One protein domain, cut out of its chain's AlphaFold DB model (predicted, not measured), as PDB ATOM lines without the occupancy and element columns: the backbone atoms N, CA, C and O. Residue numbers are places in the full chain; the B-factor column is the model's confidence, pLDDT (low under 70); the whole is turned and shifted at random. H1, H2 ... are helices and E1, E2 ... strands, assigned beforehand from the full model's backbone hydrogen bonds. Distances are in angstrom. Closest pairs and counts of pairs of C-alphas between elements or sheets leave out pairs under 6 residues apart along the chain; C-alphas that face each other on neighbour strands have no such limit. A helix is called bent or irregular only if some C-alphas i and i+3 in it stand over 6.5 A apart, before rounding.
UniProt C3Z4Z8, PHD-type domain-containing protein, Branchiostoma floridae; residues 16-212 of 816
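What this domain is: This is residues 16 to 212 of the 816 residues of the protein "PHD-type domain-containing protein" of Branchiostoma floridae (UniProt C3Z4Z8). A twisted sheet of four strands curls round the long helix H4, on which H2 and H3 pack. H5 packs on H3, away from the sheet, and H1 packs on the sheet's opposite face at the E4 edge. Residues 170 to 176 and 189 to 199 stick out. The printed part has 197 residues, with five named helices and four strands in the order H1 H2 H3 E1 E2 E3 E4 H4 H5; the antiparallel sheet runs E1 E2 E3 E4, the class is mixed, and under half of the residues are in named elements. The whole is compact, with a radius of gyration of the C-alphas of 16.8 A and spans of 52 by 40 by 33 A.

How they stand to each other: E1, residues 93 to 101, E2, 104 to 111, E3, 122 to 128, and E4, 134 to 140, form a meander, each strand the antiparallel neighbour of the one before; each two in succession are a hairpin. N 97 and O 108 are 3.0 A apart, N 107 and O 126 2.9 A, and N 138 and O 125 2.9 A, within hydrogen-bond range. The sheet curls round H4, residues 151 to 167; the closest C-alphas of H4 and E2 are those of His 152 and Val 111, 6.2 A apart. H3, residues 79 to 89, is the hub, touching three helices. It touches H4 at a steep tilt of 60 degrees, the closest C-alphas being those of Ser 81 and Ser 151, 4.9 A apart. H2, residues 57 to 66, only grazes the sheet; it touches H4 at a shallow tilt of 20 degrees, opposite ways, with the C-alphas of Gln 57 and Glu 161 closest at 6.7 A. H2 and H3 are a helical hairpin. H5, residues 201 to 212, touches H3, with the C-alphas of Ala 201 and Asn 86 closest at 5.6 A. H1, residues 22 to 32, is on the face opposite to H4, over E4. Every O i to N i+4 pair is within hydrogen-bond range in H1, H2 and H4; H5 has 7 of 8, and H3 1 of 7 but 7 of 8 O i to N i+3 pairs.

Where its parts are: E1 spans 22.9 A from C-alpha 93 at (29.911, 22.301, 95.934), E2 22.3 A, and H4 24.2 A. H1 begins at (38.219, 41.803, 74.576) and H5 ends at (31.880, 20.659, 113.190). H3 is only just irregular: C-alphas 82 and 85 are 6.7 A apart.

The domain as a whole: The C-alphas of Asp 36 and Glu 194 are farthest apart, at 53.1 A. The printed part has no cut. The links H1 to H2, H2 to H3 and H4 to H5 are long. Mean pLDDT of the printed part is 78.0; 42 residues are under 70, among them 167 to 183 and 185 to 198.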
ATOM      1  N   TYR A  16      38.071  28.856  77.387       89.88
ATOM      2  CA  TYR A  16      37.083  29.793  77.925       89.88
ATOM      3  C   TYR A  16      37.610  31.237  77.906       89.88
ATOM      4  O   TYR A  16      36.997  32.096  77.276       89.88
ATOM      5  N   ALA A  17      38.777  31.498  78.505       86.94
ATOM      6  CA  ALA A  17      39.385  32.829  78.547       86.94
ATOM      7  C   ALA A  17      39.758  33.357  77.149       86.94
ATOM      8  O   ALA A  17      39.681  34.558  76.891       86.94
ATOM      9  N   GLN A  18      40.094  32.469  76.209       89.75
ATOM     10  CA  GLN A  18      40.297  32.831  74.806       89.75
ATOM     11  C   GLN A  18      39.016  33.362  74.140       89.75
ATOM     12  O   GLN A  18      39.123  34.299  73.347       89.75
ATOM     13  N   SER A  19      37.848  32.804  74.487       89.00
ATOM     14  CA  SER A  19      36.523  33.139  73.930       89.00
ATOM     15  C   SER A  19      35.820  34.352  74.562       89.00
ATOM     16  O   SER A  19      34.752  34.746  74.098       89.00
ATOM     17  N   LEU A  20      36.395  34.950  75.611       87.50
ATOM     18  CA  LEU A  20      35.853  36.154  76.247       87.50
ATOM     19  C   LEU A  20      35.979  37.386  75.336       87.50
ATOM     20  O   LEU A  20      36.987  37.563  74.649       87.50
ATOM     21  N   GLU A  21      34.987  38.281  75.401       86.94
ATOM     22  CA  GLU A  21      35.050  39.614  74.788       86.94
ATOM     23  C   GLU A  21      36.296  40.381  75.253       86.94
ATOM     24  O   GLU A  21      36.688  40.280  76.417       86.94
ATOM     25  N   SER A  22      36.891  41.198  74.379       85.38
ATOM     26  CA  SER A  22      38.219  41.803  74.576       85.38
ATOM     27  C   SER A  22      38.414  42.490  75.936       85.38
ATOM     28  O   SER A  22      39.455  42.315  76.564       85.38
ATOM     29  N   HIS A  23      37.409  43.222  76.425       81.81
ATOM     30  CA  HIS A  23      37.483  43.920  77.714       81.81
ATOM     31  C   HIS A  23      37.390  42.958  78.918       81.81
ATOM     32  O   HIS A  23      38.144  43.084  79.882       81.81
ATOM     33  N   VAL A  24      36.530  41.935  78.840       83.50
ATOM     34  CA  VAL A  24      36.400  40.881  79.865       83.50
ATOM     35  C   VAL A  24      37.647  39.991  79.886       83.50
ATOM     36  O   VAL A  24      38.103  39.572  80.949       83.50
ATOM     37  N   LYS A  25      38.233  39.736  78.713       88.19
ATOM     38  CA  LYS A  25      39.485  38.998  78.526       88.19
ATOM     39  C   LYS A  25      40.677  39.739  79.128       88.19
ATOM     40  O   LYS A  25      41.461  39.120  79.841       88.19
ATOM     41  N   GLN A  26      40.762  41.058  78.939       85.75
ATOM     42  CA  GLN A  26      41.764  41.893  79.608       85.75
ATOM     43  C   GLN A  26      41.635  41.795  81.136       85.75
ATOM     44  O   GLN A  26      42.615  41.486  81.812       85.75
ATOM     45  N   ARG A  27      40.416  41.925  81.680       86.62
ATOM     46  CA  ARG A  27      40.145  41.735  83.118       86.62
ATOM     47  C   ARG A  27      40.470  40.317  83.620       86.62
ATOM     48  O   ARG A  27      40.853  40.136  84.776       86.62
ATOM     49  N   TYR A  28      40.327  39.291  82.782       88.38
ATOM     50  CA  TYR A  28      40.755  37.931  83.122       88.38
ATOM     51  C   TYR A  28      42.283  37.856  83.263       88.38
ATOM     52  O   TYR A  28      42.771  37.342  84.269       88.38
ATOM     53  N   ILE A  29      43.021  38.423  82.299       88.69
ATOM     54  CA  ILE A  29      44.492  38.483  82.288       88.69
ATOM     55  C   ILE A  29      45.024  39.250  83.512       88.69
ATOM     56  O   ILE A  29      45.916  38.748  84.192       88.69
ATOM     57  N   GLU A  30      44.439  40.407  83.851       87.81
ATOM     58  CA  GLU A  30      44.793  41.184  85.055       87.81
ATOM     59  C   GLU A  30      44.733  40.357  86.347       87.81
ATOM     60  O   GLU A  30      45.599  40.469  87.211       87.81
ATOM     61  N   LYS A  31      43.700  39.525  86.512       89.44
ATOM     62  CA  LYS A  31      43.550  38.729  87.737       89.44
ATOM     63  C   LYS A  31      44.582  37.619  87.846       89.44
ATOM     64  O   LYS A  31      45.049  37.344  88.946       89.44
ATOM     65  N   ILE A  32      44.935  36.984  86.730       91.56
ATOM     66  CA  ILE A  32      45.925  35.903  86.729       91.56
ATOM     67  C   ILE A  32      47.369  36.427  86.709       91.56
ATOM     68  O   ILE A  32      48.279  35.686  87.069       91.56
ATOM     69  N   SER A  33      47.616  37.710  86.403       87.88
ATOM     70  CA  SER A  33      48.971  38.293  86.406       87.88
ATOM     71  C   SER A  33      49.624  38.413  87.793       87.88
ATOM     72  O   SER A  33      50.773  38.838  87.893       87.88
ATOM     73  N   VAL A  34      48.907  38.056  88.869       86.62
ATOM     74  CA  VAL A  34      49.465  37.915  90.233       86.62
ATOM     75  C   VAL A  34      50.071  36.528  90.497       86.62
ATOM     76  O   VAL A  34      50.700  36.332  91.531       86.62
ATOM     77  N   ILE A  35      49.875  35.579  89.572       88.75
ATOM     78  CA  ILE A  35      50.469  34.229  89.562       88.75
ATOM     79  C   ILE A  35      51.120  33.865  88.209       88.75
ATOM     80  O   ILE A  35      51.741  32.813  88.104       88.75
ATOM     81  N   ASP A  36      50.960  34.717  87.186       87.06
ATOM     82  CA  ASP A  36      51.433  34.571  85.797       87.06
ATOM     83  C   ASP A  36      51.099  33.213  85.126       87.06
ATOM     84  O   ASP A  36      51.790  32.753  84.219       87.06
ATOM     85  N   ILE A  37      49.985  32.584  85.527       88.88
ATOM     86  CA  ILE A  37      49.437  31.350  84.936       88.88
ATOM     87  C   ILE A  37      47.903  31.329  85.033       88.88
ATOM     88  O   ILE A  37      47.343  31.808  86.015       88.88
ATOM     89  N   ASP A  38      47.207  30.775  84.037       90.69
ATOM     90  CA  ASP A  38      45.743  30.628  84.061       90.69
ATOM     91  C   ASP A  38      45.338  29.387  84.893       90.69
ATOM     92  O   ASP A  38      45.629  28.263  84.462       90.69
ATOM     93  N   PRO A  39      44.631  29.529  86.039       89.94
ATOM     94  CA  PRO A  39      44.226  28.389  86.865       89.94
ATOM     95  C   PRO A  39      43.374  27.351  86.126       89.94
ATOM     96  O   PRO A  39      43.433  26.171  86.458       89.94
ATOM     97  N   ALA A  40      42.615  27.762  85.106       88.50
ATOM     98  CA  ALA A  40      41.770  26.875  84.308       88.50
ATOM     99  C   ALA A  40      42.546  26.101  83.219       88.50
ATOM    100  O   ALA A  40      41.934  25.402  82.410       88.50
ATOM    101  N   THR A  41      43.881  26.215  83.179       88.31
ATOM    102  CA  THR A  41      44.762  25.364  82.353       88.31
ATOM    103  C   THR A  41      45.501  24.291  83.154       88.31
ATOM    104  O   THR A  41      46.081  23.383  82.559       88.31
ATOM    105  N   LEU A  42      45.477  24.364  84.489       86.62
ATOM    106  CA  LEU A  42      46.187  23.429  85.357       86.62
ATOM    107  C   LEU A  42      45.408  22.106  85.519       86.62
ATOM    108  O   LEU A  42      44.222  22.146  85.849       86.62
ATOM    109  N   PRO A  43      46.051  20.935  85.330       82.31
ATOM    110  CA  PRO A  43      45.429  19.633  85.575       82.31
ATOM    111  C   PRO A  43      45.003  19.448  87.039       82.31
ATOM    112  O   PRO A  43      45.691  19.906  87.957       82.31
ATOM    113  N   SER A  44      43.898  18.731  87.264       78.19
ATOM    114  CA  SER A  44      43.320  18.449  88.590       78.19
ATOM    115  C   SER A  44      44.283  17.732  89.539       78.19
ATOM    116  O   SER A  44      44.182  17.872  90.755       78.19
ATOM    117  N   GLU A  45      45.244  17.006  88.981       82.00
ATOM    118  CA  GLU A  45      46.243  16.189  89.671       82.00
ATOM    119  C   GLU A  45      47.347  17.056  90.300       82.00
ATOM    120  O   GLU A  45      48.138  16.568  91.101       82.00
ATOM    121  N   GLN A  46      47.405  18.348  89.952       84.19
ATOM    122  CA  GLN A  46      48.344  19.308  90.533       84.19
ATOM    123  C   GLN A  46      47.804  20.054  91.764       84.19
ATOM    124  O   GLN A  46      48.543  20.861  92.331       84.19
ATOM    125  N   PHE A  47      46.544  19.833  92.153       87.69
ATOM    126  CA  PHE A  47      45.904  20.500  93.290       87.69
ATOM    127  C   PHE A  47      45.583  19.504  94.410       87.69
ATOM    128  O   PHE A  47      45.031  18.432  94.172       87.69
ATOM    129  N   ASP A  48      45.850  19.891  95.650       83.31
ATOM    130  CA  ASP A  48      45.627  19.079  96.843       83.31
ATOM    131  C   ASP A  48      44.318  19.501  97.556       83.31
ATOM    132  O   ASP A  48      44.159  20.684  97.884       83.31
ATOM    133  N   PRO A  49      43.371  18.576  97.831       82.69
ATOM    134  CA  PRO A  49      42.207  18.821  98.693       82.69
ATOM    135  C   PRO A  49      42.527  19.367 100.099       82.69
ATOM    136  O   PRO A  49      41.633  19.901 100.761       82.69
ATOM    137  N   HIS A  50      43.767  19.212 100.574       80.19
ATOM    138  CA  HIS A  50      44.234  19.690 101.875       80.19
ATOM    139  C   HIS A  50      45.013  21.019 101.817       80.19
ATOM    140  O   HIS A  50      45.257  21.624 102.859       80.19
ATOM    141  N   CYS A  51      45.353  21.530 100.629       84.12
ATOM    142  CA  CYS A  51      46.082  22.792 100.459       84.12
ATOM    143  C   CYS A  51      45.114  23.968 100.221       84.12
ATOM    144  O   CYS A  51      45.142  24.620  99.176       84.12
ATOM    145  N   LEU A  52      44.205  24.219 101.173       88.38
ATOM    146  CA  LEU A  52      43.232  25.317 101.096       88.38
ATOM    147  C   LEU A  52      43.639  26.512 101.987       88.38
ATOM    148  O   LEU A  52      44.183  26.305 103.072       88.38
ATOM    149  N   PRO A  53      43.389  27.766 101.551       87.75
ATOM    150  CA  PRO A  53      43.731  28.963 102.319       87.75
ATOM    151  C   PRO A  53      42.919  29.074 103.622       87.75
ATOM    152  O   PRO A  53      41.765  28.638 103.646       87.75
ATOM    153  N   PRO A  54      43.463  29.720 104.673       84.75
ATOM    154  CA  PRO A  54      42.800  29.886 105.966       84.75
ATOM    155  C   PRO A  54      41.762  31.023 105.925       84.75
ATOM    156  O   PRO A  54      41.912  32.040 106.586       84.75
ATOM    157  N   VAL A  55      40.729  30.882 105.092       84.69
ATOM    158  CA  VAL A  55      39.731  31.939 104.850       84.69
ATOM    159  C   VAL A  55      38.724  32.003 105.999       84.69
ATOM    160  O   VAL A  55      38.013  31.029 106.263       84.69
ATOM    161  N   GLU A  56      38.599  33.164 106.636       80.56
ATOM    162  CA  GLU A  56      37.693  33.384 107.763       80.56
ATOM    163  C   GLU A  56      36.368  34.071 107.374       80.56
ATOM    164  O   GLU A  56      36.171  34.603 106.278       80.56
ATOM    165  N   GLN A  57      35.411  34.107 108.311       76.50
ATOM    166  CA  GLN A  57      34.135  34.814 108.124       76.50
ATOM    167  C   GLN A  57      34.323  36.337 107.912       76.50
ATOM    168  O   GLN A  57      33.488  36.985 107.271       76.50
ATOM    169  N   SER A  58      35.417  36.897 108.432       69.31
ATOM    170  CA  SER A  58      35.924  38.251 108.176       69.31
ATOM    171  C   SER A  58      36.259  38.454 106.693       69.31
ATOM    172  O   SER A  58      35.719  39.376 106.078       69.31
ATOM    173  N   ASP A  59      37.046  37.562 106.085       77.56
ATOM    174  CA  ASP A  59      37.408  37.610 104.659       77.56
ATOM    175  C   ASP A  59      36.191  37.489 103.744       77.56
ATOM    176  O   ASP A  59      36.060  38.238 102.775       77.56
ATOM    177  N   LEU A  60      35.251  36.597 104.076       78.69
ATOM    178  CA  LEU A  60      33.993  36.458 103.336       78.69
ATOM    179  C   LEU A  60      33.197  37.769 103.315       78.69
ATOM    180  O   LEU A  60      32.605  38.114 102.289       78.69
ATOM    181  N   PHE A  61      33.169  38.505 104.429       73.31
ATOM    182  CA  PHE A  61      32.500  39.802 104.496       73.31
ATOM    183  C   PHE A  61      33.278  40.880 103.729       73.31
ATOM    184  O   PHE A  61      32.681  41.618 102.942       73.31
ATOM    185  N   SER A  62      34.600  40.933 103.896       74.19
ATOM    186  CA  SER A  62      35.479  41.845 103.159       74.19
ATOM    187  C   SER A  62      35.323  41.672 101.646       74.19
ATOM    188  O   SER A  62      34.988  42.636 100.957       74.19
ATOM    189  N   TYR A  63      35.432  40.442 101.138       83.31
ATOM    190  CA  TYR A  63      35.339  40.143  99.709       83.31
ATOM    191  C   TYR A  63      33.923  40.332  99.141       83.31
ATOM    192  O   TYR A  63      33.743  41.011  98.135       83.31
ATOM    193  N   LEU A  64      32.886  39.759  99.767       80.88
ATOM    194  CA  LEU A  64      31.534  39.752  99.182       80.88
ATOM    195  C   LEU A  64      30.741  41.045  99.437       80.88
ATOM    196  O   LEU A  64      29.737  41.289  98.762       80.88
ATOM    197  N   VAL A  65      31.137  41.867 100.413       79.25
ATOM    198  CA  VAL A  65      30.381  43.069 100.807       79.25
ATOM    199  C   VAL A  65      31.185  44.353 100.633       79.25
ATOM    200  O   VAL A  65      30.623  45.316 100.105       79.25
ATOM    201  N   LEU A  66      32.448  44.389 101.074       71.69
ATOM    202  CA  LEU A  66      33.230  45.630 101.167       71.69
ATOM    203  C   LEU A  66      34.098  45.923  99.935       71.69
ATOM    204  O   LEU A  66      34.300  47.098  99.625       71.69
ATOM    205  N   GLN A  67      34.589  44.894  99.244       77.94
ATOM    206  CA  GLN A  67      35.417  45.030  98.043       77.94
ATOM    207  C   GLN A  67      34.622  45.600  96.861       77.94
ATOM    208  O   GLN A  67      33.401  45.439  96.770       77.94
ATOM    209  N   THR A  68      35.310  46.305  95.964       75.69
ATOM    210  CA  THR A  68      34.710  47.007  94.827       75.69
ATOM    211  C   THR A  68      34.584  46.136  93.579       75.69
ATOM    212  O   THR A  68      35.468  45.361  93.219       75.69
ATOM    213  N   SER A  69      33.462  46.308  92.882       73.06
ATOM    214  CA  SER A  69      33.206  45.772  91.548       73.06
ATOM    215  C   SER A  69      34.027  46.540  90.513       73.06
ATOM    216  O   SER A  69      33.844  47.744  90.360       73.06
ATOM    217  N   TYR A  70      34.876  45.847  89.753       68.06
ATOM    218  CA  TYR A  70      35.719  46.449  88.707       68.06
ATOM    219  C   TYR A  70      34.922  47.261  87.664       68.06
ATOM    220  O   TYR A  70      35.361  48.317  87.225       68.06
ATOM    221  N   TYR A  71      33.714  46.809  87.304       68.50
ATOM    222  CA  TYR A  71      32.886  47.450  86.269       68.50
ATOM    223  C   TYR A  71      32.153  48.713  86.740       68.50
ATOM    224  O   TYR A  71      31.734  49.515  85.912       68.50
ATOM    225  N   THR A  72      31.941  48.877  88.049       71.88
ATOM    226  CA  THR A  72      31.148  49.992  88.609       71.88
ATOM    227  C   THR A  72      31.928  50.855  89.595       71.88
ATOM    228  O   THR A  72      31.469  51.936  89.944       71.88
ATOM    229  N   ASN A  73      33.080  50.379  90.073       69.00
ATOM    230  CA  ASN A  73      33.873  50.918  91.183       69.00
ATOM    231  C   ASN A  73      33.109  51.080  92.517       69.00
ATOM    232  O   ASN A  73      33.661  51.563  93.504       69.00
ATOM    233  N   GLU A  74      31.863  50.607  92.592       66.06
ATOM    234  CA  GLU A  74      31.087  50.518  93.826       66.06
ATOM    235  C   GLU A  74      31.399  49.230  94.593       66.06
ATOM    236  O   GLU A  74      31.679  48.188  93.999       66.06
ATOM    237  N   GLN A  75      31.277  49.265  95.922       74.38
ATOM    238  CA  GLN A  75      31.335  48.059  96.755       74.38
ATOM    239  C   GLN A  75      30.264  47.041  96.339       74.38
ATOM    240  O   GLN A  75      29.100  47.419  96.177       74.38
ATOM    241  N   PHE A  76      30.627  45.756  96.251       72.00
ATOM    242  CA  PHE A  76      29.730  44.677  95.821       72.00
ATOM    243  C   PHE A  76      28.419  44.621  96.614       72.00
ATOM    244  O   PHE A  76      27.381  44.289  96.039       72.00
ATOM    245  N   LYS A  77      28.456  44.911  97.930       78.62
ATOM    246  CA  LYS A  77      27.284  44.913  98.832       78.62
ATOM    247  C   LYS A  77      26.412  43.658  98.668       78.62
ATOM    248  O   LYS A  77      25.185  43.708  98.787       78.62
ATOM    249  N   ASN A  78      27.028  42.512  98.370       74.06
ATOM    250  CA  ASN A  78      26.339  41.330  97.859       74.06
ATOM    251  C   ASN A  78      25.793  40.467  99.011       74.06
ATOM    252  O   ASN A  78      26.071  39.276  99.134       74.06
ATOM    253  N   TYR A  79      24.968  41.084  99.864       73.31
ATOM    254  CA  TYR A  79      24.361  40.455 101.042       73.31
ATOM    255  C   TYR A  79      23.546  39.198 100.698       73.31
ATOM    256  O   TYR A  79      23.448  38.295 101.522       73.31
ATOM    257  N   LYS A  80      23.003  39.102  99.474       70.56
ATOM    258  CA  LYS A  80      22.333  37.887  98.977       70.56
ATOM    259  C   LYS A  80      23.292  36.704  98.854       70.56
ATOM    260  O   LYS A  80      22.900  35.574  99.113       70.56
ATOM    261  N   SER A  81      24.551  36.945  98.498       76.25
ATOM    262  CA  SER A  81      25.553  35.879  98.402       76.25
ATOM    263  C   SER A  81      26.069  35.429  99.772       76.25
ATOM    264  O   SER A  81      26.638  34.350  99.862       76.25
ATOM    265  N   LEU A  82      25.751  36.136 100.867       71.31
ATOM    266  CA  LEU A  82      25.895  35.591 102.228       71.31
ATOM    267  C   LEU A  82      24.885  34.459 102.520       71.31
ATOM    268  O   LEU A  82      25.087  33.678 103.446       71.31
ATOM    269  N   GLU A  83      23.828  34.311 101.710       73.00
ATOM    270  CA  GLU A  83      22.928  33.150 101.747       73.00
ATOM    271  C   GLU A  83      23.477  31.952 100.941       73.00
ATOM    272  O   GLU A  83      22.908  30.860 100.999       73.00
ATOM    273  N   ALA A  84      24.603  32.100 100.225       81.38
ATOM    274  CA  ALA A  84      25.204  31.030  99.418       81.38
ATOM    275  C   ALA A  84      25.718  29.839 100.243       81.38
ATOM    276  O   ALA A  84      25.905  28.755  99.691       81.38
ATOM    277  N   TYR A  85      25.851  29.985 101.567       79.31
ATOM    278  CA  TYR A  85      26.036  28.862 102.490       79.31
ATOM    279  C   TYR A  85      24.971  27.762 102.285       79.31
ATOM    280  O   TYR A  85      25.255  26.580 102.461       79.31
ATOM    281  N   ASN A  86      23.756  28.122 101.842       78.06
ATOM    282  CA  ASN A  86      22.710  27.158 101.491       78.06
ATOM    283  C   ASN A  86      23.176  26.138 100.430       78.06
ATOM    284  O   ASN A  86      22.832  24.967 100.532       78.06
ATOM    285  N   HIS A  87      24.008  26.538  99.459       82.88
ATOM    286  CA  HIS A  87      24.582  25.620  98.465       82.88
ATOM    287  C   HIS A  87      25.552  24.604  99.098       82.88
ATOM    288  O   HIS A  87      25.615  23.463  98.646       82.88
ATOM    289  N   VAL A  88      26.274  24.991 100.159       80.69
ATOM    290  CA  VAL A  88      27.173  24.089 100.900       80.69
ATOM    291  C   VAL A  88      26.354  23.007 101.601       80.69
ATOM    292  O   VAL A  88      26.590  21.826 101.375       80.69
ATOM    293  N   VAL A  89      25.322  23.376 102.375       77.25
ATOM    294  CA  VAL A  89      24.459  22.389 103.065       77.25
ATOM    295  C   VAL A  89      23.549  21.575 102.149       77.25
ATOM    296  O   VAL A  89      23.122  20.495 102.548       77.25
ATOM    297  N   SER A  90      23.283  22.041 100.929       76.44
ATOM    298  CA  SER A  90      22.615  21.248  99.889       76.44
ATOM    299  C   SER A  90      23.570  20.363  99.071       76.44
ATOM    300  O   SER A  90      23.110  19.692  98.151       76.44
ATOM    301  N   GLY A  91      24.875  20.339  99.378       80.56
ATOM    302  CA  GLY A  91      25.851  19.493  98.680       80.56
ATOM    303  C   GLY A  91      26.040  19.869  97.207       80.56
ATOM    304  O   GLY A  91      26.207  18.992  96.361       80.56
ATOM    305  N   PHE A  92      25.955  21.162  96.870       86.25
ATOM    306  CA  PHE A  92      26.119  21.654  95.493       86.25
ATOM    307  C   PHE A  92      27.578  21.964  95.132       86.25
ATOM    308  O   PHE A  92      27.871  22.140  93.952       86.25
ATOM    309  N   VAL A  93      28.473  22.049  96.119       88.56
ATOM    310  CA  VAL A  93      29.911  22.301  95.934       88.56
ATOM    311  C   VAL A  93      30.653  20.964  95.827       88.56
ATOM    312  O   VAL A  93      30.378  20.041  96.589       88.56
ATOM    313  N   ALA A  94      31.582  20.855  94.877       87.50
ATOM    314  CA  ALA A  94      32.329  19.643  94.556       87.50
ATOM    315  C   ALA A  94      33.781  19.961  94.167       87.50
ATOM    316  O   ALA A  94      34.067  21.053  93.677       87.50
ATOM    317  N   GLY A  95      34.685  18.988  94.333       86.12
ATOM    318  CA  GLY A  95      36.053  19.055  93.799       86.12
ATOM    319  C   GLY A  95      36.847  20.288  94.237       86.12
ATOM    320  O   GLY A  95      37.513  20.891  93.405       86.12
ATOM    321  N   VAL A  96      36.722  20.699  95.504       91.19
ATOM    322  CA  VAL A  96      37.480  21.834  96.053       91.19
ATOM    323  C   VAL A  96      38.900  21.365  96.361       91.19
ATOM    324  O   VAL A  96      39.090  20.487  97.200       91.19
ATOM    325  N   GLN A  97      39.882  21.925  95.659       91.75
ATOM    326  CA  GLN A  97      41.303  21.581  95.760       91.75
ATOM    327  C   GLN A  97      42.139  22.856  95.623       91.75
ATOM    328  O   GLN A  97      41.734  23.769  94.902       91.75
ATOM    329  N   GLY A  98      43.304  22.937  96.264       91.81
ATOM    330  CA  GLY A  98      44.159  24.123  96.189       91.81
ATOM    331  C   GLY A  98      45.639  23.828  95.974       91.81
ATOM    332  O   GLY A  98      46.081  22.681  95.992       91.81
ATOM    333  N   LYS A  99      46.395  24.881  95.661       92.44
ATOM    334  CA  LYS A  99      47.830  24.834  95.369       92.44
ATOM    335  C   LYS A  99      48.461  26.195  95.652       92.44
ATOM    336  O   LYS A  99      47.922  27.221  95.232       92.44
ATOM    337  N   LEU A 100      49.630  26.218  96.288       89.25
ATOM    338  CA  LEU A 100      50.428  27.439  96.408       89.25
ATOM    339  C   LEU A 100      51.161  27.720  95.080       89.25
ATOM    340  O   LEU A 100      51.928  26.886  94.600       89.25
ATOM    341  N   ILE A 101      50.935  28.892  94.484       90.31
ATOM    342  CA  ILE A 101      51.570  29.357  93.239       90.31
ATOM    343  C   ILE A 101      52.007  30.811  93.436       90.31
ATOM    344  O   ILE A 101      51.203  31.636  93.859       90.31
ATOM    345  N   ALA A 102      53.276  31.136  93.161       87.25
ATOM    346  CA  ALA A 102      53.839  32.488  93.321       87.25
ATOM    347  C   ALA A 102      53.560  33.144  94.702       87.25
ATOM    348  O   ALA A 102      53.355  34.352  94.808       87.25
ATOM    349  N   GLY A 103      53.513  32.341  95.773       83.56
ATOM    350  CA  GLY A 103      53.183  32.811  97.126       83.56
ATOM    351  C   GLY A 103      51.700  33.142  97.355       83.56
ATOM    352  O   GLY A 103      51.370  33.773  98.356       83.56
ATOM    353  N   LYS A 104      50.802  32.735  96.447       90.50
ATOM    354  CA  LYS A 104      49.340  32.862  96.555       90.50
ATOM    355  C   LYS A 104      48.673  31.490  96.564       90.50
ATOM    356  O   LYS A 104      49.108  30.575  95.872       90.50
ATOM    357  N   ASN A 105      47.599  31.354  97.333       91.12
ATOM    358  CA  ASN A 105      46.787  30.144  97.367       91.12
ATOM    359  C   ASN A 105      45.783  30.178  96.213       91.12
ATOM    360  O   ASN A 105      44.849  30.982  96.222       91.12
ATOM    361  N   VAL A 106      45.974  29.311  95.223       94.25
ATOM    362  CA  VAL A 106      45.066  29.148  94.085       94.25
ATOM    363  C   VAL A 106      44.158  27.960  94.367       94.25
ATOM    364  O   VAL A 106      44.642  26.842  94.525       94.25
ATOM    365  N   VAL A 107      42.848  28.193  94.436       94.81
ATOM    366  CA  VAL A 107      41.838  27.148  94.674       94.81
ATOM    367  C   VAL A 107      41.013  26.946  93.414       94.81
ATOM    368  O   VAL A 107      40.563  27.921  92.814       94.81
ATOM    369  N   VAL A 108      40.766  25.691  93.050       94.44
ATOM    370  CA  VAL A 108      39.800  25.282  92.023       94.44
ATOM    371  C   VAL A 108      38.629  24.542  92.668       94.44
ATOM    372  O   VAL A 108      38.785  23.882  93.694       94.44
ATOM    373  N   ALA A 109      37.434  24.695  92.098       93.94
ATOM    374  CA  ALA A 109      36.204  24.082  92.591       93.94
ATOM    375  C   ALA A 109      35.148  23.963  91.481       93.94
ATOM    376  O   ALA A 109      35.203  24.674  90.478       93.94
ATOM    377  N   LYS A 110      34.142  23.109  91.690       92.62
ATOM    378  CA  LYS A 110      32.985  22.942  90.796       92.62
ATOM    379  C   LYS A 110      31.680  23.127  91.579       92.62
ATOM    380  O   LYS A 110      31.566  22.631  92.699       92.62
ATOM    381  N   VAL A 111      30.684  23.825  91.026       91.44
ATOM    382  CA  VAL A 111      29.405  24.101  91.726       91.44
ATOM    383  C   VAL A 111      28.184  23.840  90.840       91.44
ATOM    384  O   VAL A 111      28.169  24.197  89.664       91.44
ATOM    385  N   ARG A 112      27.132  23.227  91.400       87.44
ATOM    386  CA  ARG A 112      25.861  22.957  90.703       87.44
ATOM    387  C   ARG A 112      24.992  24.214  90.585       87.44
ATOM    388  O   ARG A 112      24.782  24.934  91.559       87.44
ATOM    389  N   HIS A 113      24.400  24.415  89.408       82.56
ATOM    390  CA  HIS A 113      23.384  25.437  89.156       82.56
ATOM    391  C   HIS A 113      22.109  25.220  89.994       82.56
ATOM    392  O   HIS A 113      21.394  24.237  89.804       82.56
ATOM    393  N   SER A 114      21.739  26.190  90.833       76.56
ATOM    394  CA  SER A 114      20.582  26.080  91.744       76.56
ATOM    395  C   SER A 114      19.194  26.120  91.085       76.56
ATOM    396  O   SER A 114      18.207  25.771  91.727       76.56
ATOM    397  N   GLN A 115      19.098  26.532  89.816       74.88
ATOM    398  CA  GLN A 115      17.848  26.535  89.028       74.88
ATOM    399  C   GLN A 115      17.873  25.565  87.840       74.88
ATOM    400  O   GLN A 115      16.855  25.372  87.180       74.88
ATOM    401  N   ARG A 116      19.031  24.967  87.547       78.38
ATOM    402  CA  ARG A 116      19.241  24.081  86.400       78.38
ATOM    403  C   ARG A 116      20.009  22.855  86.849       78.38
ATOM    404  O   ARG A 116      21.169  22.655  86.511       78.38
ATOM    405  N   MET A 117      19.348  22.057  87.677       73.00
ATOM    406  CA  MET A 117      19.990  20.969  88.411       73.00
ATOM    407  C   MET A 117      20.675  19.938  87.505       73.00
ATOM    408  O   MET A 117      21.574  19.264  87.987       73.00
ATOM    409  N   ASN A 118      20.299  19.840  86.226       74.88
ATOM    410  CA  ASN A 118      20.843  18.866  85.274       74.88
ATOM    411  C   ASN A 118      21.887  19.462  84.304       74.88
ATOM    412  O   ASN A 118      22.472  18.709  83.528       74.88
ATOM    413  N   ASP A 119      22.132  20.779  84.330       80.44
ATOM    414  CA  ASP A 119      23.231  21.393  83.570       80.44
ATOM    415  C   ASP A 119      24.583  20.927  84.162       80.44
ATOM    416  O   ASP A 119      24.665  20.661  85.369       80.44
ATOM    417  N   PRO A 120      25.670  20.872  83.364       83.81
ATOM    418  CA  PRO A 120      27.018  20.624  83.870       83.81
ATOM    419  C   PRO A 120      27.408  21.550  85.032       83.81
ATOM    420  O   PRO A 120      26.907  22.674  85.164       83.81
ATOM    421  N   LEU A 121      28.328  21.073  85.875       88.19
ATOM    422  CA  LEU A 121      28.866  21.873  86.973       88.19
ATOM    423  C   LEU A 121      29.642  23.080  86.443       88.19
ATOM    424  O   LEU A 121      30.346  22.996  85.441       88.19
ATOM    425  N   VAL A 122      29.522  24.189  87.162       90.12
ATOM    426  CA  VAL A 122      30.208  25.442  86.868       90.12
ATOM    427  C   VAL A 122      31.598  25.392  87.484       90.12
ATOM    428  O   VAL A 122      31.715  25.270  88.705       90.12
ATOM    429  N   ASP A 123      32.633  25.492  86.655       92.00
ATOM    430  CA  ASP A 123      34.021  25.562  87.106       92.00
ATOM    431  C   ASP A 123      34.335  26.936  87.714       92.00
ATOM    432  O   ASP A 123      33.850  27.977  87.261       92.00
ATOM    433  N   ILE A 124      35.133  26.949  88.779       93.88
ATOM    434  CA  ILE A 124      35.450  28.136  89.574       93.88
ATOM    435  C   ILE A 124      36.921  28.091  89.949       93.88
ATOM    436  O   ILE A 124      37.432  27.037  90.329       93.88
ATOM    437  N   TRP A 125      37.572  29.250  89.912       94.38
ATOM    438  CA  TRP A 125      38.848  29.442  90.583       94.38
ATOM    439  C   TRP A 125      38.843  30.674  91.484       94.38
ATOM    440  O   TRP A 125      38.107  31.640  91.259       94.38
ATOM    441  N   LEU A 126      39.680  30.620  92.514       94.88
ATOM    442  CA  LEU A 126      39.933  31.674  93.491       94.88
ATOM    443  C   LEU A 126      41.445  31.869  93.620       94.88
ATOM    444  O   LEU A 126      42.204  30.905  93.521       94.88
ATOM    445  N   ILE A 127      41.872  33.099  93.889       93.56
ATOM    446  CA  ILE A 127      43.246  33.425  94.275       93.56
ATOM    447  C   ILE A 127      43.173  34.172  95.606       93.56
ATOM    448  O   ILE A 127      42.586  35.255  95.676       93.56
ATOM    449  N   CYS A 128      43.777  33.605  96.647       91.06
ATOM    450  CA  CYS A 128      43.861  34.180  97.989       91.06
ATOM    451  C   CYS A 128      45.325  34.409  98.398       91.06
ATOM    452  O   CYS A 128      46.252  33.827  97.827       91.06
ATOM    453  N   GLY A 129      45.550  35.241  99.410       85.69
ATOM    454  CA  GLY A 129      46.829  35.297 100.109       85.69
ATOM    455  C   GLY A 129      47.078  34.066 100.990       85.69
ATOM    456  O   GLY A 129      46.257  33.147 101.091       85.69
ATOM    457  N   THR A 130      48.251  34.035 101.619       83.62
ATOM    458  CA  THR A 130      48.623  33.058 102.660       83.62
ATOM    459  C   THR A 130      47.929  33.325 103.998       83.62
ATOM    460  O   THR A 130      47.856  32.441 104.839       83.62
ATOM    461  N   ASP A 131      47.409  34.537 104.156       76.56
ATOM    462  CA  ASP A 131      46.673  35.109 105.284       76.56
ATOM    463  C   ASP A 131      45.152  34.863 105.235       76.56
ATOM    464  O   ASP A 131      44.451  35.276 106.148       76.56
ATOM    465  N   GLY A 132      44.637  34.219 104.180       80.50
ATOM    466  CA  GLY A 132      43.197  34.003 103.965       80.50
ATOM    467  C   GLY A 132      42.522  35.067 103.089       80.50
ATOM    468  O   GLY A 132      41.502  34.778 102.458       80.50
ATOM    469  N   ALA A 133      43.137  36.244 102.929       85.00
ATOM    470  CA  ALA A 133      42.554  37.368 102.204       85.00
ATOM    471  C   ALA A 133      42.279  37.024 100.728       85.00
ATOM    472  O   ALA A 133      43.182  36.679  99.959       85.00
ATOM    473  N   VAL A 134      41.018  37.130 100.301       90.75
ATOM    474  CA  VAL A 134      40.596  36.790  98.933       90.75
ATOM    475  C   VAL A 134      40.981  37.922  97.976       90.75
ATOM    476  O   VAL A 134      40.440  39.021  98.050       90.75
ATOM    477  N   ILE A 135      41.904  37.658  97.049       87.81
ATOM    478  CA  ILE A 135      42.420  38.664  96.108       87.81
ATOM    479  C   ILE A 135      41.488  38.770  94.901       87.81
ATOM    480  O   ILE A 135      41.072  39.864  94.514       87.81
ATOM    481  N   SER A 136      41.148  37.632  94.289       90.56
ATOM    482  CA  SER A 136      40.234  37.600  93.147       90.56
ATOM    483  C   SER A 136      39.558  36.241  92.950       90.56
ATOM    484  O   SER A 136      39.993  35.223  93.486       90.56
ATOM    485  N   ALA A 137      38.487  36.232  92.156       92.38
ATOM    486  CA  ALA A 137      37.725  35.037  91.821       92.38
ATOM    487  C   ALA A 137      37.253  35.060  90.362       92.38
ATOM    488  O   ALA A 137      37.119  36.119  89.725       92.38
ATOM    489  N   HIS A 138      36.931  33.881  89.831       92.19
ATOM    490  CA  HIS A 138      36.175  33.756  88.595       92.19
ATOM    491  C   HIS A 138      35.327  32.482  88.547       92.19
ATOM    492  O   HIS A 138      35.657  31.472  89.159       92.19
ATOM    493  N   CYS A 139      34.216  32.536  87.811       92.50
ATOM    494  CA  CYS A 139      33.228  31.463  87.727       92.50
ATOM    495  C   CYS A 139      32.823  31.268  86.260       92.50
ATOM    496  O   CYS A 139      32.107  32.090  85.683       92.50
ATOM    497  N   LEU A 140      33.358  30.208  85.657       88.00
ATOM    498  CA  LEU A 140      33.392  29.968  84.221       88.00
ATOM    499  C   LEU A 140      32.014  29.508  83.731       88.00
ATOM    500  O   LEU A 140      31.546  28.429  84.080       88.00
ATOM    501  N   GLY A 141      31.357  30.337  82.917       77.38
ATOM    502  CA  GLY A 141      30.036  30.045  82.340       77.38
ATOM    503  C   GLY A 141      28.839  30.611  83.115       77.38
ATOM    504  O   GLY A 141      27.721  30.609  82.601       77.38
ATOM    505  N   CYS A 142      29.033  31.181  84.309       83.69
ATOM    506  CA  CYS A 142      27.956  31.897  84.996       83.69
ATOM    507  C   CYS A 142      27.833  33.337  84.470       83.69
ATOM    508  O   CYS A 142      28.772  34.121  84.592       83.69
ATOM    509  N   LYS A 143      26.645  33.752  83.997       74.00
ATOM    510  CA  LYS A 143      26.402  35.145  83.550       74.00
ATOM    511  C   LYS A 143      26.627  36.195  84.655       74.00
ATOM    512  O   LYS A 143      26.975  37.330  84.355       74.00
ATOM    513  N   ALA A 144      26.473  35.817  85.927       70.12
ATOM    514  CA  ALA A 144      26.830  36.654  87.080       70.12
ATOM    515  C   ALA A 144      28.285  36.451  87.563       70.12
ATOM    516  O   ALA A 144      28.768  37.224  88.386       70.12
ATOM    517  N   GLY A 145      28.995  35.435  87.061       62.12
ATOM    518  CA  GLY A 145      30.384  35.120  87.412       62.12
ATOM    519  C   GLY A 145      31.393  36.165  86.937       62.12
ATOM    520  O   GLY A 145      32.449  36.321  87.551       62.12
ATOM    521  N   LEU A 146      31.039  36.945  85.908       68.31
ATOM    522  CA  LEU A 146      31.818  38.108  85.467       68.31
ATOM    523  C   LEU A 146      31.905  39.202  86.543       68.31
ATOM    524  O   LEU A 146      32.901  39.910  86.586       68.31
ATOM    525  N   ALA A 147      30.914  39.298  87.437       67.88
ATOM    526  CA  ALA A 147      30.899  40.239  88.561       67.88
ATOM    527  C   ALA A 147      31.615  39.706  89.821       67.88
ATOM    528  O   ALA A 147      31.447  40.273  90.896       67.88
ATOM    529  N   GLU A 148      32.376  38.609  89.697       81.00
ATOM    530  CA  GLU A 148      33.378  38.073  90.647       81.00
ATOM    531  C   GLU A 148      32.852  37.638  92.038       81.00
ATOM    532  O   GLU A 148      33.481  36.829  92.705       81.00
ATOM    533  N   SER A 149      31.640  38.038  92.433       86.38
ATOM    534  CA  SER A 149      31.023  37.813  93.750       86.38
ATOM    535  C   SER A 149      29.750  36.946  93.700       86.38
ATOM    536  O   SER A 149      28.921  36.986  94.608       86.38
ATOM    537  N   CYS A 150      29.539  36.184  92.621       89.25
ATOM    538  CA  CYS A 150      28.309  35.404  92.428       89.25
ATOM    539  C   CYS A 150      28.089  34.324  93.509       89.25
ATOM    540  O   CYS A 150      29.024  33.874  94.173       89.25
ATOM    541  N   SER A 151      26.852  33.834  93.642       88.94
ATOM    542  CA  SER A 151      26.489  32.828  94.653       88.94
ATOM    543  C   SER A 151      27.203  31.479  94.493       88.94
ATOM    544  O   SER A 151      27.242  30.705  95.448       88.94
ATOM    545  N   HIS A 152      27.805  31.190  93.334       90.62
ATOM    546  CA  HIS A 152      28.697  30.041  93.191       90.62
ATOM    547  C   HIS A 152      30.072  30.313  93.839       90.62
ATOM    548  O   HIS A 152      30.495  29.530  94.686       90.62
ATOM    549  N   VAL A 153      30.716  31.455  93.542       92.38
ATOM    550  CA  VAL A 153      31.973  31.895  94.197       92.38
ATOM    551  C   VAL A 153      31.802  31.931  95.714       92.38
ATOM    552  O   VAL A 153      32.568  31.305  96.443       92.38
ATOM    553  N   ALA A 154      30.742  32.585  96.191       90.38
ATOM    554  CA  ALA A 154      30.453  32.675  97.616       90.38
ATOM    555  C   ALA A 154      30.234  31.298  98.270       90.38
ATOM    556  O   ALA A 154      30.628  31.105  99.415       90.38
ATOM    557  N   SER A 155      29.664  30.317  97.556       90.31
ATOM    558  CA  SER A 155      29.527  28.956  98.092       90.31
ATOM    559  C   SER A 155      30.855  28.199  98.210       90.31
ATOM    560  O   SER A 155      30.998  27.408  99.139       90.31
ATOM    561  N   VAL A 156      31.846  28.476  97.354       93.50
ATOM    562  CA  VAL A 156      33.208  27.931  97.523       93.50
ATOM    563  C   VAL A 156      33.907  28.611  98.699       93.50
ATOM    564  O   VAL A 156      34.487  27.923  99.530       93.50
ATOM    565  N   LEU A 157      33.771  29.934  98.849       92.38
ATOM    566  CA  LEU A 157      34.301  30.655 100.013       92.38
ATOM    567  C   LEU A 157      33.712  30.128 101.335       92.38
ATOM    568  O   LEU A 157      34.462  29.852 102.266       92.38
ATOM    569  N   PHE A 158      32.397  29.883 101.408       88.56
ATOM    570  CA  PHE A 158      31.781  29.238 102.579       88.56
ATOM    571  C   PHE A 158      32.227  27.782 102.789       88.56
ATOM    572  O   PHE A 158      32.251  27.323 103.930       88.56
ATOM    573  N   TYR A 159      32.576  27.045 101.730       90.12
ATOM    574  CA  TYR A 159      33.146  25.702 101.865       90.12
ATOM    575  C   TYR A 159      34.550  25.762 102.486       90.12
ATOM    576  O   TYR A 159      34.825  25.016 103.424       90.12
ATOM    577  N   ILE A 160      35.406  26.679 102.019       89.69
ATOM    578  CA  ILE A 160      36.757  26.887 102.564       89.69
ATOM    579  C   ILE A 160      36.688  27.378 104.016       89.69
ATOM    580  O   ILE A 160      37.416  26.869 104.860       89.69
ATOM    581  N   GLU A 161      35.772  28.287 104.350       88.94
ATOM    582  CA  GLU A 161      35.552  28.750 105.730       88.94
ATOM    583  C   GLU A 161      35.135  27.599 106.667       88.94
ATOM    584  O   GLU A 161      35.652  27.470 107.779       88.94
ATOM    585  N   CYS A 162      34.279  26.681 106.199       78.31
ATOM    586  CA  CYS A 162      33.931  25.472 106.950       78.31
ATOM    587  C   CYS A 162      35.101  24.478 107.058       78.31
ATOM    588  O   CYS A 162      35.239  23.812 108.082       78.31
ATOM    589  N   TRP A 163      35.935  24.367 106.019       84.25
ATOM    590  CA  TRP A 163      37.143  23.538 106.010       84.25
ATOM    591  C   TRP A 163      38.210  24.090 106.969       84.25
ATOM    592  O   TRP A 163      38.793  23.325 107.734       84.25
ATOM    593  N   THR A 164      38.390  25.412 107.011       82.00
ATOM    594  CA  THR A 164      39.325  26.121 107.901       82.00
ATOM    595  C   THR A 164      38.892  25.966 109.357       82.00
ATOM    596  O   THR A 164      39.688  25.556 110.199       82.00
ATOM    597  N   ARG A 165      37.591  26.143 109.648       77.06
ATOM    598  CA  ARG A 165      36.999  25.845 110.968       77.06
ATOM    599  C   ARG A 165      37.105  24.381 111.408       77.06
ATOM    600  O   ARG A 165      36.887  24.113 112.588       77.06
ATOM    601  N   LEU A 166      37.384  23.449 110.495       70.25
ATOM    602  CA  LEU A 166      37.662  22.047 110.819       70.25
ATOM    603  C   LEU A 166      39.155  21.811 111.060       70.25
ATOM    604  O   LEU A 166      39.518  21.262 112.094       70.25
ATOM    605  N   HIS A 167      40.026  22.246 110.148       67.50
ATOM    606  CA  HIS A 167      41.462  21.960 110.236       67.50
ATOM    607  C   HIS A 167      42.163  22.787 111.326       67.50
ATOM    608  O   HIS A 167      43.079  22.285 111.965       67.50
ATOM    609  N   GLY A 168      41.663  23.984 111.653       57.97
ATOM    610  CA  GLY A 168      42.091  24.750 112.833       57.97
ATOM    611  C   GLY A 168      41.605  24.194 114.185       57.97
ATOM    612  O   GLY A 168      41.807  24.840 115.208       57.97
ATOM    613  N   LYS A 169      40.928  23.034 114.207       50.28
ATOM    614  CA  LYS A 169      40.383  22.380 115.414       50.28
ATOM    615  C   LYS A 169      40.848  20.929 115.612       50.28
ATOM    616  O   LYS A 169      40.312  20.252 116.485       50.28
ATOM    617  N   LEU A 170      41.772  20.429 114.793       45.06
ATOM    618  CA  LEU A 170      42.143  19.011 114.753       45.06
ATOM    619  C   LEU A 170      43.663  18.842 114.734       45.06
ATOM    620  O   LEU A 170      44.355  19.523 113.977       45.06
ATOM    621  N   ALA A 171      44.184  17.908 115.532       39.59
ATOM    622  CA  ALA A 171      45.604  17.581 115.519       39.59
ATOM    623  C   ALA A 171      46.056  17.002 114.163       39.59
ATOM    624  O   ALA A 171      45.322  16.277 113.486       39.59
ATOM    625  N   CYS A 172      47.315  17.275 113.800       36.00
ATOM    626  CA  CYS A 172      47.933  16.942 112.505       36.00
ATOM    627  C   CYS A 172      47.900  15.436 112.137       36.00
ATOM    628  O   CYS A 172      48.089  15.067 110.981       36.00
ATOM    629  N   THR A 173      47.620  14.555 113.099       39.59
ATOM    630  CA  THR A 173      47.539  13.098 112.926       39.59
ATOM    631  C   THR A 173      46.163  12.580 112.475       39.59
ATOM    632  O   THR A 173      46.071  11.431 112.038       39.59
ATOM    633  N   GLN A 174      45.086  13.378 112.536       41.59
ATOM    634  CA  GLN A 174      43.714  12.914 112.247       41.59
ATOM    635  C   GLN A 174      43.363  12.868 110.742       41.59
ATOM    636  O   GLN A 174      42.467  13.557 110.247       41.59
ATOM    637  N   VAL A 175      44.046  12.014 109.977       45.50
ATOM    638  CA  VAL A 175      43.850  11.900 108.520       45.50
ATOM    639  C   VAL A 175      42.550  11.157 108.157       45.50
ATOM    640  O   VAL A 175      42.574   9.941 107.959       45.50
ATOM    641  N   LYS A 176      41.424  11.896 108.036       41.88
ATOM    642  CA  LYS A 176      40.308  11.719 107.051       41.88
ATOM    643  C   LYS A 176      39.050  12.544 107.417       41.88
ATOM    644  O   LYS A 176      38.024  11.996 107.815       41.88
ATOM    645  N   CYS A 177      39.079  13.864 107.219       44.38
ATOM    646  CA  CYS A 177      37.969  14.761 107.609       44.38
ATOM    647  C   CYS A 177      36.982  15.135 106.482       44.38
ATOM    648  O   CYS A 177      36.044  15.905 106.700       44.38
ATOM    649  N   THR A 178      37.128  14.553 105.288       43.00
ATOM    650  CA  THR A 178      36.276  14.820 104.112       43.00
ATOM    651  C   THR A 178      34.802  14.430 104.293       43.00
ATOM    652  O   THR A 178      33.947  14.999 103.622       43.00
ATOM    653  N   TRP A 179      34.469  13.532 105.229       49.53
ATOM    654  CA  TRP A 179      33.086  13.114 105.529       49.53
ATOM    655  C   TRP A 179      32.306  14.082 106.438       49.53
ATOM    656  O   TRP A 179      31.141  13.820 106.770       49.53
ATOM    657  N   ILE A 180      32.939  15.146 106.948       53.12
ATOM    658  CA  ILE A 180      32.271  16.084 107.863       53.12
ATOM    659  C   ILE A 180      31.445  17.099 107.075       53.12
ATOM    660  O   ILE A 180      30.258  17.263 107.379       53.12
ATOM    661  N   LEU A 181      32.054  17.696 106.047       59.09
ATOM    662  CA  LEU A 181      31.397  18.577 105.086       59.09
ATOM    663  C   LEU A 181      30.372  17.793 104.238       59.09
ATOM    664  O   LEU A 181      30.546  16.591 104.028       59.09
ATOM    665  N   PRO A 182      29.292  18.430 103.750       62.00
ATOM    666  CA  PRO A 182      28.292  17.755 102.927       62.00
ATOM    667  C   PRO A 182      28.896  17.253 101.614       62.00
ATOM    668  O   PRO A 182      29.383  18.044 100.804       62.00
ATOM    669  N   THR A 183      28.844  15.940 101.396       59.72
ATOM    670  CA  THR A 183      29.267  15.314 100.139       59.72
ATOM    671  C   THR A 183      28.471  15.885  98.967       59.72
ATOM    672  O   THR A 183      27.262  16.099  99.079       59.72
ATOM    673  N   TYR A 184      29.135  16.088  97.827       70.56
ATOM    674  CA  TYR A 184      28.467  16.484  96.592       70.56
ATOM    675  C   TYR A 184      27.342  15.501  96.235       70.56
ATOM    676  O   TYR A 184      27.577  14.310  96.016       70.56
ATOM    677  N   VAL A 185      26.116  16.012  96.152       65.94
ATOM    678  CA  VAL A 185      24.952  15.240  95.716       65.94
ATOM    679  C   VAL A 185      25.062  15.075  94.204       65.94
ATOM    680  O   VAL A 185      24.992  16.070  93.488       65.94
ATOM    681  N   LYS A 186      25.253  13.845  93.705       54.06
ATOM    682  CA  LYS A 186      25.451  13.565  92.266       54.06
ATOM    683  C   LYS A 186      24.159  13.667  91.449       54.06
ATOM    684  O   LYS A 186      24.179  14.213  90.348       54.06
ATOM    685  N   GLU A 187      23.042  13.223  92.009       56.38
ATOM    686  CA  GLU A 187      21.705  13.254  91.408       56.38
ATOM    687  C   GLU A 187      20.680  13.598  92.495       56.38
ATOM    688  O   GLU A 187      20.866  13.232  93.655       56.38
ATOM    689  N   VAL A 188      19.603  14.300  92.131       61.22
ATOM    690  CA  VAL A 188      18.457  14.540  93.023       61.22
ATOM    691  C   VAL A 188      17.305  13.664  92.524       61.22
ATOM    692  O   VAL A 188      16.642  14.052  91.561       61.22
ATOM    693  N   PRO A 189      17.094  12.468  93.102       58.12
ATOM    694  CA  PRO A 189      16.075  11.543  92.621       58.12
ATOM    695  C   PRO A 189      14.663  12.075  92.889       58.12
ATOM    696  O   PRO A 189      14.405  12.747  93.890       58.12
ATOM    697  N   TYR A 190      13.722  11.717  92.014       60.47
ATOM    698  CA  TYR A 190      12.300  11.945  92.255       60.47
ATOM    699  C   TYR A 190      11.808  11.011  93.371       60.47
ATOM    700  O   TYR A 190      11.637   9.814  93.158       60.47
ATOM    701  N   ALA A 191      11.582  11.570  94.557       65.62
ATOM    702  CA  ALA A 191      11.036  10.867  95.716       65.62
ATOM    703  C   ALA A 191       9.538  11.176  95.909       65.62
ATOM    704  O   ALA A 191       9.032  12.189  95.411       65.62
ATOM    705  N   ARG A 192       8.811  10.325  96.647       53.78
ATOM    706  CA  ARG A 192       7.423  10.630  97.039       53.78
ATOM    707  C   ARG A 192       7.448  11.776  98.052       53.78
ATOM    708  O   ARG A 192       8.416  11.947  98.784       53.78
ATOM    709  N   VAL A 193       6.368  12.553  98.142       50.94
ATOM    710  CA  VAL A 193       6.314  13.737  99.031       50.94
ATOM    711  C   VAL A 193       6.514  13.381 100.514       50.94
ATOM    712  O   VAL A 193       6.955  14.224 101.284       50.94
ATOM    713  N   GLU A 194       6.232  12.144 100.924       52.94
ATOM    714  CA  GLU A 194       6.491  11.654 102.286       52.94
ATOM    715  C   GLU A 194       7.970  11.312 102.566       52.94
ATOM    716  O   GLU A 194       8.385  11.366 103.721       52.94
ATOM    717  N   ASP A 195       8.769  11.057 101.525       56.56
ATOM    718  CA  ASP A 195      10.179  10.640 101.611       56.56
ATOM    719  C   ASP A 195      11.175  11.818 101.481       56.56
ATOM    720  O   ASP A 195      12.386  11.645 101.622       56.56
ATOM    721  N   ILE A 196      10.691  13.033 101.187       65.19
ATOM    722  CA  ILE A 196      11.526  14.232 100.984       65.19
ATOM    723  C   ILE A 196      11.847  14.901 102.332       65.19
ATOM    724  O   ILE A 196      10.946  15.373 103.031       65.19
ATOM    725  N   ASP A 197      13.137  15.046 102.680       63.16
ATOM    726  CA  ASP A 197      13.546  15.828 103.862       63.16
ATOM    727  C   ASP A 197      13.355  17.338 103.627       63.16
ATOM    728  O   ASP A 197      14.254  18.054 103.188       63.16
ATOM    729  N   PHE A 198      12.182  17.851 104.003       66.88
ATOM    730  CA  PHE A 198      11.885  19.288 104.046       66.88
ATOM    731  C   PHE A 198      12.593  20.047 105.196       66.88
ATOM    732  O   PHE A 198      12.184  21.157 105.557       66.88
ATOM    733  N   THR A 199      13.650  19.494 105.807       70.06
ATOM    734  CA  THR A 199      14.522  20.232 106.733       70.06
ATOM    735  C   THR A 199      15.115  21.447 106.018       70.06
ATOM    736  O   THR A 199      15.946  21.329 105.124       70.06
ATOM    737  N   SER A 200      14.711  22.645 106.447       68.62
ATOM    738  CA  SER A 200      15.176  23.896 105.843       68.62
ATOM    739  C   SER A 200      16.701  24.034 105.892       68.62
ATOM    740  O   SER A 200      17.335  23.630 106.868       68.62
ATOM    741  N   ALA A 201      17.293  24.683 104.885       60.72
ATOM    742  CA  ALA A 201      18.744  24.873 104.792       60.72
ATOM    743  C   ALA A 201      19.351  25.530 106.050       60.72
ATOM    744  O   ALA A 201      20.436  25.155 106.483       60.72
ATOM    745  N   LYS A 202      18.607  26.409 106.740       67.88
ATOM    746  CA  LYS A 202      19.000  26.931 108.061       67.88
ATOM    747  C   LYS A 202      19.118  25.837 109.135       67.88
ATOM    748  O   LYS A 202      20.058  25.858 109.921       67.88
ATOM    749  N   LYS A 203      18.193  24.878 109.184       70.94
ATOM    750  CA  LYS A 203      18.261  23.747 110.122       70.94
ATOM    751  C   LYS A 203      19.310  22.711 109.684       70.94
ATOM    752  O   LYS A 203      19.868  22.040 110.544       70.94
ATOM    753  N   LEU A 204      19.639  22.616 108.389       70.19
ATOM    754  CA  LEU A 204      20.826  21.883 107.921       70.19
ATOM    755  C   LEU A 204      22.129  22.581 108.352       70.19
ATOM    756  O   LEU A 204      23.017  21.902 108.855       70.19
ATOM    757  N   LYS A 205      22.215  23.921 108.280       72.25
ATOM    758  CA  LYS A 205      23.327  24.710 108.850       72.25
ATOM    759  C   LYS A 205      23.494  24.431 110.342       72.25
ATOM    760  O   LYS A 205      24.572  24.056 110.779       72.25
ATOM    761  N   GLU A 206      22.406  24.520 111.104       75.88
ATOM    762  CA  GLU A 206      22.404  24.239 112.546       75.88
ATOM    763  C   GLU A 206      22.746  22.770 112.888       75.88
ATOM    764  O   GLU A 206      23.211  22.517 113.998       75.88
ATOM    765  N   LYS A 207      22.550  21.802 111.972       76.50
ATOM    766  CA  LYS A 207      23.084  20.427 112.099       76.50
ATOM    767  C   LYS A 207      24.590  20.380 111.788       76.50
ATOM    768  O   LYS A 207      25.336  19.754 112.536       76.50
ATOM    769  N   LEU A 208      25.031  21.010 110.695       72.50
ATOM    770  CA  LEU A 208      26.416  20.956 110.214       72.50
ATOM    771  C   LEU A 208      27.383  21.693 111.144       72.50
ATOM    772  O   LEU A 208      28.389  21.109 111.528       72.50
ATOM    773  N   ASP A 209      27.060  22.918 111.570       75.94
ATOM    774  CA  ASP A 209      27.889  23.657 112.531       75.94
ATOM    775  C   ASP A 209      28.051  22.860 113.836       75.94
ATOM    776  O   ASP A 209      29.166  22.713 114.320       75.94
ATOM    777  N   LYS A 210      26.979  22.228 114.342       75.69
ATOM    778  CA  LYS A 210      27.065  21.338 115.513       75.69
ATOM    779  C   LYS A 210      27.952  20.115 115.286       75.69
ATOM    780  O   LYS A 210      28.663  19.733 116.204       75.69
ATOM    781  N   LYS A 211      27.918  19.510 114.092       73.88
ATOM    782  CA  LYS A 211      28.798  18.385 113.728       73.88
ATOM    783  C   LYS A 211      30.265  18.826 113.643       73.88
ATOM    784  O   LYS A 211      31.134  18.051 114.009       73.88
ATOM    785  N   ILE A 212      30.538  20.051 113.183       70.62
ATOM    786  CA  ILE A 212      31.880  20.659 113.190       70.62
ATOM    787  C   ILE A 212      32.337  20.922 114.632       70.62
ATOM    788  O   ILE A 212      33.468  20.616 114.990       70.62
TER     789      ILE A 212